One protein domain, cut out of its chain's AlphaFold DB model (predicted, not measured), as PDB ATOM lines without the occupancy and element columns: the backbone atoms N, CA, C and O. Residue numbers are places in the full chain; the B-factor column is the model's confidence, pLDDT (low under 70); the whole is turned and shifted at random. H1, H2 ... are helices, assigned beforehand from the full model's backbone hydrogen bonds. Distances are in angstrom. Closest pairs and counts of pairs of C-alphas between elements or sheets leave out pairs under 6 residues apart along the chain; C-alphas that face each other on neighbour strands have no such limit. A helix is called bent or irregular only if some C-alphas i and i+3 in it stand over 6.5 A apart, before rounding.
ATOM      1  N   THR A   2     168.443 227.167 370.069       69.44
ATOM      2  CA  THR A   2     167.708 227.244 371.343       69.44
ATOM      3  C   THR A   2     167.932 228.622 371.983       69.44
ATOM      4  O   THR A   2     168.962 229.247 371.742       69.44
ATOM      5  N   HIS A   3     166.992 229.104 372.806       72.06
ATOM      6  CA  HIS A   3     167.080 230.420 373.471       72.06
ATOM      7  C   HIS A   3     168.347 230.627 374.330       72.06
ATOM      8  O   HIS A   3     168.686 231.764 374.631       72.06
ATOM      9  N   TYR A   4     169.047 229.547 374.694       75.06
ATOM     10  CA  TYR A   4     170.267 229.554 375.511       75.06
ATOM     11  C   TYR A   4     171.519 229.086 374.753       75.06
ATOM     12  O   TYR A   4     172.520 228.744 375.374       75.06
ATOM     13  N   ALA A   5     171.488 229.056 373.418       73.81
ATOM     14  CA  ALA A   5     172.628 228.600 372.614       73.81
ATOM     15  C   ALA A   5     173.914 229.425 372.842       73.81
ATOM     16  O   ALA A   5     175.004 228.902 372.647       73.81
ATOM     17  N   THR A   6     173.785 230.677 373.287       80.56
ATOM     18  CA  THR A   6     174.890 231.614 373.557       80.56
ATOM     19  C   THR A   6     174.996 231.966 375.046       80.56
ATOM     20  O   THR A   6     175.384 233.077 375.398       80.56
ATOM     21  N   LEU A   7     174.599 231.048 375.941       82.81
ATOM     22  CA  LEU A   7     174.564 231.291 377.390       82.81
ATOM     23  C   LEU A   7     175.912 231.803 377.925       82.81
ATOM     24  O   LEU A   7     175.938 232.790 378.643       82.81
ATOM     25  N   ALA A   8     177.026 231.187 377.519       77.75
ATOM     26  CA  ALA A   8     178.370 231.549 377.983       77.75
ATOM     27  C   ALA A   8     178.859 232.933 377.506       77.75
ATOM     28  O   ALA A   8     179.853 233.444 378.018       77.75
ATOM     29  N   GLU A   9     178.177 233.529 376.529       81.88
ATOM     30  CA  GLU A   9     178.571 234.784 375.878       81.88
ATOM     31  C   GLU A   9     177.673 235.961 376.290       81.88
ATOM     32  O   GLU A   9     177.906 237.092 375.874       81.88
ATOM     33  N   SER A  10     176.630 235.716 377.093       91.62
ATOM     34  CA  SER A  10     175.640 236.732 377.450       91.62
ATOM     35  C   SER A  10     175.352 236.747 378.953       91.62
ATOM     36  O   SER A  10     174.572 235.920 379.436       91.62
ATOM     37  N   PRO A  11     175.903 237.732 379.689       91.12
ATOM     38  CA  PRO A  11     175.649 237.919 381.118       91.12
ATOM     39  C   PRO A  11     174.159 237.916 381.486       91.12
ATOM     40  O   PRO A  11     173.733 237.207 382.397       91.12
ATOM     41  N   ALA A  12     173.339 238.626 380.706       92.50
ATOM     42  CA  ALA A  12     171.897 238.704 380.927       92.50
ATOM     43  C   ALA A  12     171.187 237.351 380.735       92.50
ATOM     44  O   ALA A  12     170.196 237.064 381.408       92.50
ATOM     45  N   LEU A  13     171.674 236.499 379.821       94.25
ATOM     46  CA  LEU A  13     171.120 235.153 379.664       94.25
ATOM     47  C   LEU A  13     171.522 234.236 380.819       94.25
ATOM     48  O   LEU A  13     170.700 233.408 381.202       94.25
ATOM     49  N   ILE A  14     172.730 234.387 381.373       95.12
ATOM     50  CA  ILE A  14     173.198 233.624 382.541       95.12
ATOM     51  C   ILE A  14     172.328 233.930 383.755       95.12
ATOM     52  O   ILE A  14     171.799 233.011 384.380       95.12
ATOM     53  N   GLU A  15     172.120 235.211 384.045       95.50
ATOM     54  CA  GLU A  15     171.287 235.633 385.168       95.50
ATOM     55  C   GLU A  15     169.835 235.169 384.990       95.50
ATOM     56  O   GLU A  15     169.269 234.522 385.872       95.50
ATOM     57  N   ARG A  16     169.248 235.369 383.802       94.25
ATOM     58  CA  ARG A  16     167.890 234.891 383.502       94.25
ATOM     59  C   ARG A  16     167.766 233.369 383.584       94.25
ATOM     60  O   ARG A  16     166.722 232.850 383.975       94.25
ATOM     61  N   PHE A  17     168.795 232.638 383.161       94.06
ATOM     62  CA  PHE A  17     168.846 231.185 383.290       94.06
ATOM     63  C   PHE A  17     168.850 230.768 384.765       94.06
ATOM     64  O   PHE A  17     168.066 229.894 385.138       94.06
ATOM     65  N   GLY A  18     169.649 231.441 385.600       94.44
ATOM     66  CA  GLY A  18     169.618 231.300 387.054       94.44
ATOM     67  C   GLY A  18     168.219 231.539 387.620       94.44
ATOM     68  O   GLY A  18     167.692 230.682 388.320       94.44
ATOM     69  N   GLU A  19     167.564 232.638 387.239       94.38
ATOM     70  CA  GLU A  19     166.219 232.984 387.720       94.38
ATOM     71  C   GLU A  19     165.183 231.900 387.409       94.38
ATOM     72  O   GLU A  19     164.420 231.480 388.284       94.38
ATOM     73  N   LEU A  20     165.168 231.387 386.178       91.81
ATOM     74  CA  LEU A  20     164.259 230.302 385.816       91.81
ATOM     75  C   LEU A  20     164.579 229.006 386.564       91.81
ATOM     76  O   LEU A  20     163.652 228.324 387.001       91.81
ATOM     77  N   ALA A  21     165.863 228.669 386.716       91.44
ATOM     78  CA  ALA A  21     166.280 227.498 387.478       91.44
ATOM     79  C   ALA A  21     165.838 227.610 388.945       91.44
ATOM     80  O   ALA A  21     165.281 226.656 389.484       91.44
ATOM     81  N   GLY A  22     166.002 228.789 389.553       91.69
ATOM     82  CA  GLY A  22     165.609 229.073 390.931       91.69
ATOM     83  C   GLY A  22     164.111 228.893 391.130       91.69
ATOM     84  O   GLY A  22     163.692 228.097 391.964       91.69
ATOM     85  N   ARG A  23     163.290 229.529 390.284       91.19
ATOM     86  CA  ARG A  23     161.823 229.382 390.335       91.19
ATOM     87  C   ARG A  23     161.384 227.922 390.254       91.19
ATOM     88  O   ARG A  23     160.513 227.501 391.015       91.19
ATOM     89  N   GLN A  24     161.976 227.155 389.339       88.88
ATOM     90  CA  GLN A  24     161.626 225.747 389.121       88.88
ATOM     91  C   GLN A  24     162.085 224.847 390.272       88.88
ATOM     92  O   GLN A  24     161.396 223.879 390.589       88.88
ATOM     93  N   LEU A  25     163.199 225.183 390.932       87.81
ATOM     94  CA  LEU A  25     163.715 224.428 392.074       87.81
ATOM     95  C   LEU A  25     162.724 224.417 393.246       87.81
ATOM     96  O   LEU A  25     162.525 223.372 393.855       87.81
ATOM     97  N   VAL A  26     162.093 225.559 393.544       88.00
ATOM     98  CA  VAL A  26     161.177 225.700 394.694       88.00
ATOM     99  C   VAL A  26     159.710 225.462 394.356       88.00
ATOM    100  O   VAL A  26     158.952 225.021 395.217       88.00
ATOM    101  N   SER A  27     159.277 225.738 393.121       86.00
ATOM    102  CA  SER A  27     157.854 225.631 392.762       86.00
ATOM    103  C   SER A  27     157.374 224.181 392.679       86.00
ATOM    104  O   SER A  27     156.217 223.910 393.020       86.00
ATOM    105  N   GLY A  28     158.254 223.265 392.250       73.75
ATOM    106  CA  GLY A  28     157.951 221.854 391.999       73.75
ATOM    107  C   GLY A  28     156.785 221.601 391.029       73.75
ATOM    108  O   GLY A  28     156.213 222.519 390.446       73.75
ATOM    109  N   GLY A  29     156.388 220.330 390.881       62.16
ATOM    110  CA  GLY A  29     155.135 219.931 390.214       62.16
ATOM    111  C   GLY A  29     155.284 219.175 388.886       62.16
ATOM    112  O   GLY A  29     156.380 218.923 388.396       62.16
ATOM    113  N   GLN A  30     154.151 218.781 388.283       51.28
ATOM    114  CA  GLN A  30     154.093 217.897 387.099       51.28
ATOM    115  C   GLN A  30     154.726 218.469 385.813       51.28
ATOM    116  O   GLN A  30     154.816 217.775 384.800       51.28
ATOM    117  N   LEU A  31     155.175 219.724 385.841       53.31
ATOM    118  CA  LEU A  31     155.853 220.372 384.723       53.31
ATOM    119  C   LEU A  31     157.380 220.264 384.802       53.31
ATOM    120  O   LEU A  31     158.023 220.465 383.771       53.31
ATOM    121  N   VAL A  32     157.959 219.826 385.933       53.84
ATOM    122  CA  VAL A  32     159.419 219.705 386.110       53.84
ATOM    123  C   VAL A  32     160.050 218.883 384.979       53.84
ATOM    124  O   VAL A  32     161.078 219.274 384.437       53.84
ATOM    125  N   SER A  33     159.401 217.808 384.511       51.47
ATOM    126  CA  SER A  33     159.892 216.961 383.406       51.47
ATOM    127  C   SER A  33     159.902 217.634 382.021       51.47
ATOM    128  O   SER A  33     160.539 217.127 381.100       51.47
ATOM    129  N   ARG A  34     159.183 218.751 381.834       57.06
ATOM    130  CA  ARG A  34     159.186 219.564 380.597       57.06
ATOM    131  C   ARG A  34     159.960 220.872 380.751       57.06
ATOM    132  O   ARG A  34     160.313 221.488 379.741       57.06
ATOM    133  N   GLU A  35     160.225 221.254 381.990       72.25
ATOM    134  CA  GLU A  35     160.903 222.465 382.412       72.25
ATOM    135  C   GLU A  35     162.417 222.424 382.183       72.25
ATOM    136  O   GLU A  35     163.035 221.373 382.012       72.25
ATOM    137  N   LEU A  36     163.014 223.613 382.143       80.88
ATOM    138  CA  LEU A  36     164.439 223.828 381.912       80.88
ATOM    139  C   LEU A  36     165.297 223.001 382.878       80.88
ATOM    140  O   LEU A  36     166.230 222.336 382.432       80.88
ATOM    141  N   LEU A  37     164.936 222.992 384.164       82.06
ATOM    142  CA  LEU A  37     165.694 222.374 385.244       82.06
ATOM    143  C   LEU A  37     165.871 220.865 385.052       82.06
ATOM    144  O   LEU A  37     166.971 220.366 385.267       82.06
ATOM    145  N   SER A  38     164.857 220.132 384.573       81.44
ATOM    146  CA  SER A  38     165.027 218.693 384.294       81.44
ATOM    147  C   SER A  38     166.011 218.419 383.163       81.44
ATOM    148  O   SER A  38     166.725 217.419 383.211       81.44
ATOM    149  N   ARG A  39     166.087 219.313 382.171       84.62
ATOM    150  CA  ARG A  39     166.989 219.173 381.018       84.62
ATOM    151  C   ARG A  39     168.434 219.482 381.377       84.62
ATOM    152  O   ARG A  39     169.337 218.870 380.822       84.62
ATOM    153  N   VAL A  40     168.648 220.429 382.290       87.12
ATOM    154  CA  VAL A  40     169.988 220.881 382.699       87.12
ATOM    155  C   VAL A  40     170.453 220.266 384.016       87.12
ATOM    156  O   VAL A  40     171.580 220.513 384.435       87.12
ATOM    157  N   ARG A  41     169.625 219.429 384.658       85.81
ATOM    158  CA  ARG A  41     169.917 218.786 385.948       85.81
ATOM    159  C   ARG A  41     171.288 218.115 385.971       85.81
ATOM    160  O   ARG A  41     172.034 218.318 386.915       85.81
ATOM    161  N   GLY A  42     171.618 217.343 384.934       86.50
ATOM    162  CA  GLY A  42     172.897 216.628 384.848       86.50
ATOM    163  C   GLY A  42     174.120 217.539 384.697       86.50
ATOM    164  O   GLY A  42     175.235 217.092 384.933       86.50
ATOM    165  N   SER A  43     173.921 218.801 384.310       88.44
ATOM    166  CA  SER A  43     174.983 219.808 384.216       88.44
ATOM    167  C   SER A  43     175.052 220.705 385.452       88.44
ATOM    168  O   SER A  43     176.133 221.174 385.785       88.44
ATOM    169  N   LEU A  44     173.921 220.951 386.123       88.00
ATOM    170  CA  LEU A  44     173.861 221.801 387.316       88.00
ATOM    171  C   LEU A  44     174.158 221.049 388.613       88.00
ATOM    172  O   LEU A  44     174.735 221.627 389.528       88.00
ATOM    173  N   PHE A  45     173.749 219.785 388.718       89.94
ATOM    174  CA  PHE A  45     173.872 219.017 389.952       89.94
ATOM    175  C   PHE A  45     174.939 217.941 389.807       89.94
ATOM    176  O   PHE A  45     174.769 216.977 389.063       89.94
ATOM    177  N   SER A  46     176.012 218.080 390.583       91.25
ATOM    178  CA  SER A  46     176.977 217.000 390.802       91.25
ATOM    179  C   SER A  46     176.388 215.877 391.666       91.25
ATOM    180  O   SER A  46     176.757 214.717 391.503       91.25
ATOM    181  N   ALA A  47     175.447 216.213 392.553       91.19
ATOM    182  CA  ALA A  47     174.682 215.289 393.379       91.19
ATOM    183  C   ALA A  47     173.266 215.831 393.625       91.19
ATOM    184  O   ALA A  47     173.049 217.041 393.658       91.19
ATOM    185  N   PHE A  48     172.297 214.931 393.794       89.44
ATOM    186  CA  PHE A  48     170.927 215.273 394.172       89.44
ATOM    187  C   PHE A  48     170.289 214.090 394.893       89.44
ATOM    188  O   PHE A  48     170.278 212.985 394.346       89.44
ATOM    189  N   ASP A  49     169.721 214.350 396.066       88.75
ATOM    190  CA  ASP A  49     168.933 213.394 396.838       88.75
ATOM    191  C   ASP A  49     167.526 213.965 397.081       88.75
ATOM    192  O   ASP A  49     167.362 215.170 397.272       88.75
ATOM    193  N   GLY A  50     166.508 213.107 397.033       86.88
ATOM    194  CA  GLY A  50     165.102 213.485 397.175       86.88
ATOM    195  C   GLY A  50     164.342 213.665 395.857       86.88
ATOM    196  O   GLY A  50     164.568 212.964 394.867       86.88
ATOM    197  N   GLN A  51     163.358 214.570 395.860       82.38
ATOM    198  CA  GLN A  51     162.438 214.806 394.743       82.38
ATOM    199  C   GLN A  51     162.199 216.305 394.538       82.38
ATOM    200  O   GLN A  51     161.997 217.042 395.500       82.38
ATOM    201  N   LEU A  52     162.165 216.749 393.276       78.81
ATOM    202  CA  LEU A  52     161.836 218.131 392.894       78.81
ATOM    203  C   LEU A  52     160.319 218.369 392.998       78.81
ATOM    204  O   LEU A  52     159.598 218.444 392.003       78.81
ATOM    205  N   THR A  53     159.836 218.418 394.234       82.81
ATOM    206  CA  THR A  53     158.468 218.810 394.589       82.81
ATOM    207  C   THR A  53     158.462 220.256 395.077       82.81
ATOM    208  O   THR A  53     159.502 220.913 395.087       82.81
ATOM    209  N   ARG A  54     157.282 220.796 395.402       87.44
ATOM    210  CA  ARG A  54     157.207 222.146 395.958       87.44
ATOM    211  C   ARG A  54     157.945 222.165 397.295       87.44
ATOM    212  O   ARG A  54     157.655 221.332 398.147       87.44
ATOM    213  N   LEU A  55     158.854 223.118 397.464       88.75
ATOM    214  CA  LEU A  55     159.588 223.300 398.712       88.75
ATOM    215  C   LEU A  55     158.813 224.217 399.663       88.75
ATOM    216  O   LEU A  55     158.178 225.177 399.230       88.75
ATOM    217  N   GLU A  56     158.897 223.925 400.958       89.62
ATOM    218  CA  GLU A  56     158.363 224.775 402.037       89.62
ATOM    219  C   GLU A  56     159.438 225.688 402.639       89.62
ATOM    220  O   GLU A  56     159.121 226.681 403.283       89.62
ATOM    221  N   GLY A  57     160.710 225.384 402.385       90.75
ATOM    222  CA  GLY A  57     161.860 226.172 402.799       90.75
ATOM    223  C   GLY A  57     163.101 225.753 402.019       90.75
ATOM    224  O   GLY A  57     163.162 224.650 401.466       90.75
ATOM    225  N   GLN A  71     186.285 235.097 384.090       91.25
ATOM    226  CA  GLN A  71     185.044 234.897 383.337       91.25
ATOM    227  C   GLN A  71     184.149 233.830 383.986       91.25
ATOM    228  O   GLN A  71     182.933 233.988 384.045       91.25
ATOM    229  N   GLN A  72     184.738 232.744 384.491       91.25
ATOM    230  CA  GLN A  72     184.006 231.694 385.202       91.25
ATOM    231  C   GLN A  72     183.441 232.207 386.527       91.25
ATOM    232  O   GLN A  72     182.289 231.922 386.838       91.25
ATOM    233  N   SER A  73     184.221 232.988 387.279       91.25
ATOM    234  CA  SER A  73     183.763 233.610 388.522       91.25
ATOM    235  C   SER A  73     182.614 234.590 388.284       91.25
ATOM    236  O   SER A  73     181.640 234.573 389.032       91.25
ATOM    237  N   GLU A  74     182.686 235.401 387.227       92.56
ATOM    238  CA  GLU A  74     181.603 236.312 386.844       92.56
ATOM    239  C   GLU A  74     180.340 235.546 386.423       92.56
ATOM    240  O   GLU A  74     179.248 235.829 386.915       92.56
ATOM    241  N   ALA A  75     180.483 234.521 385.580       93.12
ATOM    242  CA  ALA A  75     179.367 233.675 385.164       93.12
ATOM    243  C   ALA A  75     178.704 232.960 386.355       93.12
ATOM    244  O   ALA A  75     177.477 232.919 386.442       93.12
ATOM    245  N   ALA A  76     179.499 232.431 387.291       92.62
ATOM    246  CA  ALA A  76     178.989 231.815 388.512       92.62
ATOM    247  C   ALA A  76     178.222 232.833 389.370       92.62
ATOM    248  O   ALA A  76     177.098 232.557 389.777       92.62
ATOM    249  N   ALA A  77     178.771 234.035 389.569       93.06
ATOM    250  CA  ALA A  77     178.119 235.086 390.347       93.06
ATOM    251  C   ALA A  77     176.782 235.538 389.731       93.06
ATOM    252  O   ALA A  77     175.797 235.705 390.454       93.06
ATOM    253  N   LEU A  78     176.721 235.695 388.405       95.81
ATOM    254  CA  LEU A  78     175.488 236.026 387.683       95.81
ATOM    255  C   LEU A  78     174.450 234.911 387.802       95.81
ATOM    256  O   LEU A  78     173.278 235.180 388.069       95.81
ATOM    257  N   PHE A  79     174.878 233.657 387.640       95.06
ATOM    258  CA  PHE A  79     173.997 232.505 387.787       95.06
ATOM    259  C   PHE A  79     173.436 232.412 389.207       95.06
ATOM    260  O   PHE A  79     172.230 232.260 389.369       95.06
ATOM    261  N   GLU A  80     174.282 232.545 390.228       95.06
ATOM    262  CA  GLU A  80     173.881 232.501 391.635       95.06
ATOM    263  C   GLU A  80     172.951 233.663 392.007       95.06
ATOM    264  O   GLU A  80     171.967 233.453 392.715       95.06
ATOM    265  N   SER A  81     173.217 234.874 391.500       95.31
ATOM    266  CA  SER A  81     172.338 236.039 391.683       95.31
ATOM    267  C   SER A  81     170.952 235.776 391.098       95.31
ATOM    268  O   SER A  81     169.945 235.920 391.795       95.31
ATOM    269  N   GLY A  82     170.905 235.308 389.847       95.94
ATOM    270  CA  GLY A  82     169.666 234.913 389.190       95.94
ATOM    271  C   GLY A  82     168.949 233.807 389.957       95.94
ATOM    272  O   GLY A  82     167.756 233.920 390.224       95.94
ATOM    273  N   LEU A  83     169.675 232.765 390.372       94.31
ATOM    274  CA  LEU A  83     169.134 231.639 391.130       94.31
ATOM    275  C   LEU A  83     168.397 232.124 392.377       94.31
ATOM    276  O   LEU A  83     167.216 231.817 392.525       94.31
ATOM    277  N   ILE A  84     169.040 232.934 393.225       94.62
ATOM    278  CA  ILE A  84     168.396 233.480 394.428       94.62
ATOM    279  C   ILE A  84     167.208 234.374 394.082       94.62
ATOM    280  O   ILE A  84     166.156 234.224 394.698       94.62
ATOM    281  N   ALA A  85     167.314 235.237 393.069       94.00
ATOM    282  CA  ALA A  85     166.190 236.071 392.643       94.00
ATOM    283  C   ALA A  85     164.968 235.225 392.234       94.00
ATOM    284  O   ALA A  85     163.832 235.525 392.610       94.00
ATOM    285  N   GLY A  86     165.204 234.125 391.515       92.56
ATOM    286  CA  GLY A  86     164.168 233.176 391.130       92.56
ATOM    287  C   GLY A  86     163.515 232.476 392.320       92.56
ATOM    288  O   GLY A  86     162.297 232.310 392.336       92.56
ATOM    289  N   LEU A  87     164.313 232.100 393.322       90.88
ATOM    290  CA  LEU A  87     163.840 231.469 394.558       90.88
ATOM    291  C   LEU A  87     162.973 232.442 395.370       90.88
ATOM    292  O   LEU A  87     161.828 232.124 395.699       90.88
ATOM    293  N   SER A  88     163.478 233.656 395.608       88.69
ATOM    294  CA  SER A  88     162.779 234.696 396.372       88.69
ATOM    295  C   SER A  88     161.448 235.090 395.737       88.69
ATOM    296  O   SER A  88     160.475 235.359 396.437       88.69
ATOM    297  N   ALA A  89     161.354 235.065 394.407       90.56
ATOM    298  CA  ALA A  89     160.134 235.436 393.701       90.56
ATOM    299  C   ALA A  89     158.979 234.419 393.817       90.56
ATOM    300  O   ALA A  89     157.872 234.724 393.373       90.56
ATOM    301  N   VAL A  90     159.213 233.225 394.372       88.31
ATOM    302  CA  VAL A  90     158.158 232.230 394.666       88.31
ATOM    303  C   VAL A  90     157.626 232.377 396.098       88.31
ATOM    304  O   VAL A  90     156.546 231.876 396.401       88.31
ATOM    305  N   GLY A  91     158.333 233.112 396.963       86.00
ATOM    306  CA  GLY A  91     157.915 233.369 398.345       86.00
ATOM    307  C   GLY A  91     158.183 232.215 399.315       86.00
ATOM    308  O   GLY A  91     157.587 232.177 400.386       86.00
ATOM    309  N   VAL A  92     159.062 231.275 398.953       87.88
ATOM    310  CA  VAL A  92     159.545 230.232 399.869       87.88
ATOM    311  C   VAL A  92     160.649 230.824 400.759       87.88
ATOM    312  O   VAL A  92     161.561 231.450 400.212       87.88
ATOM    313  N   PRO A  93     160.613 230.632 402.094       90.62
ATOM    314  CA  PRO A  93     161.692 231.046 402.988       90.62
ATOM    315  C   PRO A  93     163.043 230.492 402.524       90.62
ATOM    316  O   PRO A  93     163.232 229.278 402.442       90.62
TER     317      PRO A  93
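This is residues 2 to 57 and 71 to 93 of the 161 residues of a protein of Solirubrobacterales bacterium (UniProt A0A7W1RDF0). Two long helices, H1 and H3, lie side by side at a slant and run the same way; the short, irregular helix H2 packs across H1 and keeps clear of H3. After H2 a long stretch with no named element, residues 45 to 57, swings away, and its residues 45 to 50 stick out. The printed part has 79 residues, with three named helices in the order H1, H2, H3 and no named strand; the class is all helix. It is compact, with a radius of gyration of the C-alphas of 12.5 A, and spans 33 by 24 by 23 A.

Start at residue 2 and read on to H1, residues 11 to 27. H1 touches H2, residues 36 to 44, with residues 20 to 25 alone; their lines stand about perpendicular, at 73 degrees, and the closest C-alphas, of Ala 21 and Leu 37, are 5.6 A apart. Beyond the cut, look for H3, residues 71 to 88, which touches H1. Their closest C-alphas, of Glu 19 and Gly 86, are 4.0 A apart. The tilt of 38 degrees is only just steep, and they run the same way. H2 and H3 are apart. In H1 and H3 every O i to N i+4 pair is within hydrogen-bond range; in H2, 3 of 5 are.

Find C-alpha 11 at (175.649, 237.919, 381.118); from there H1 runs 24.6 A to C-alpha 27. H2 measures 11.0 A and is irregular: C-alphas 39 and 42 are 7.5 A apart. H3 runs 25.8 A from C-alpha 71 at (185.044, 234.897, 383.337) to C-alpha 88 at (162.779, 234.696, 396.372).

The two C-alphas farthest apart, of Gln 30 and Gln 71, are 35.5 A apart. Residues 58 to 70 are not printed, and C-alphas 57 and 71 are 31.5 A apart across this cut in the link from H2 to H3. The link from H1 to H2 is short. The mean pLDDT of the printed part is 85.6; look for values under 70 at residue 2 and residues 29 to 34.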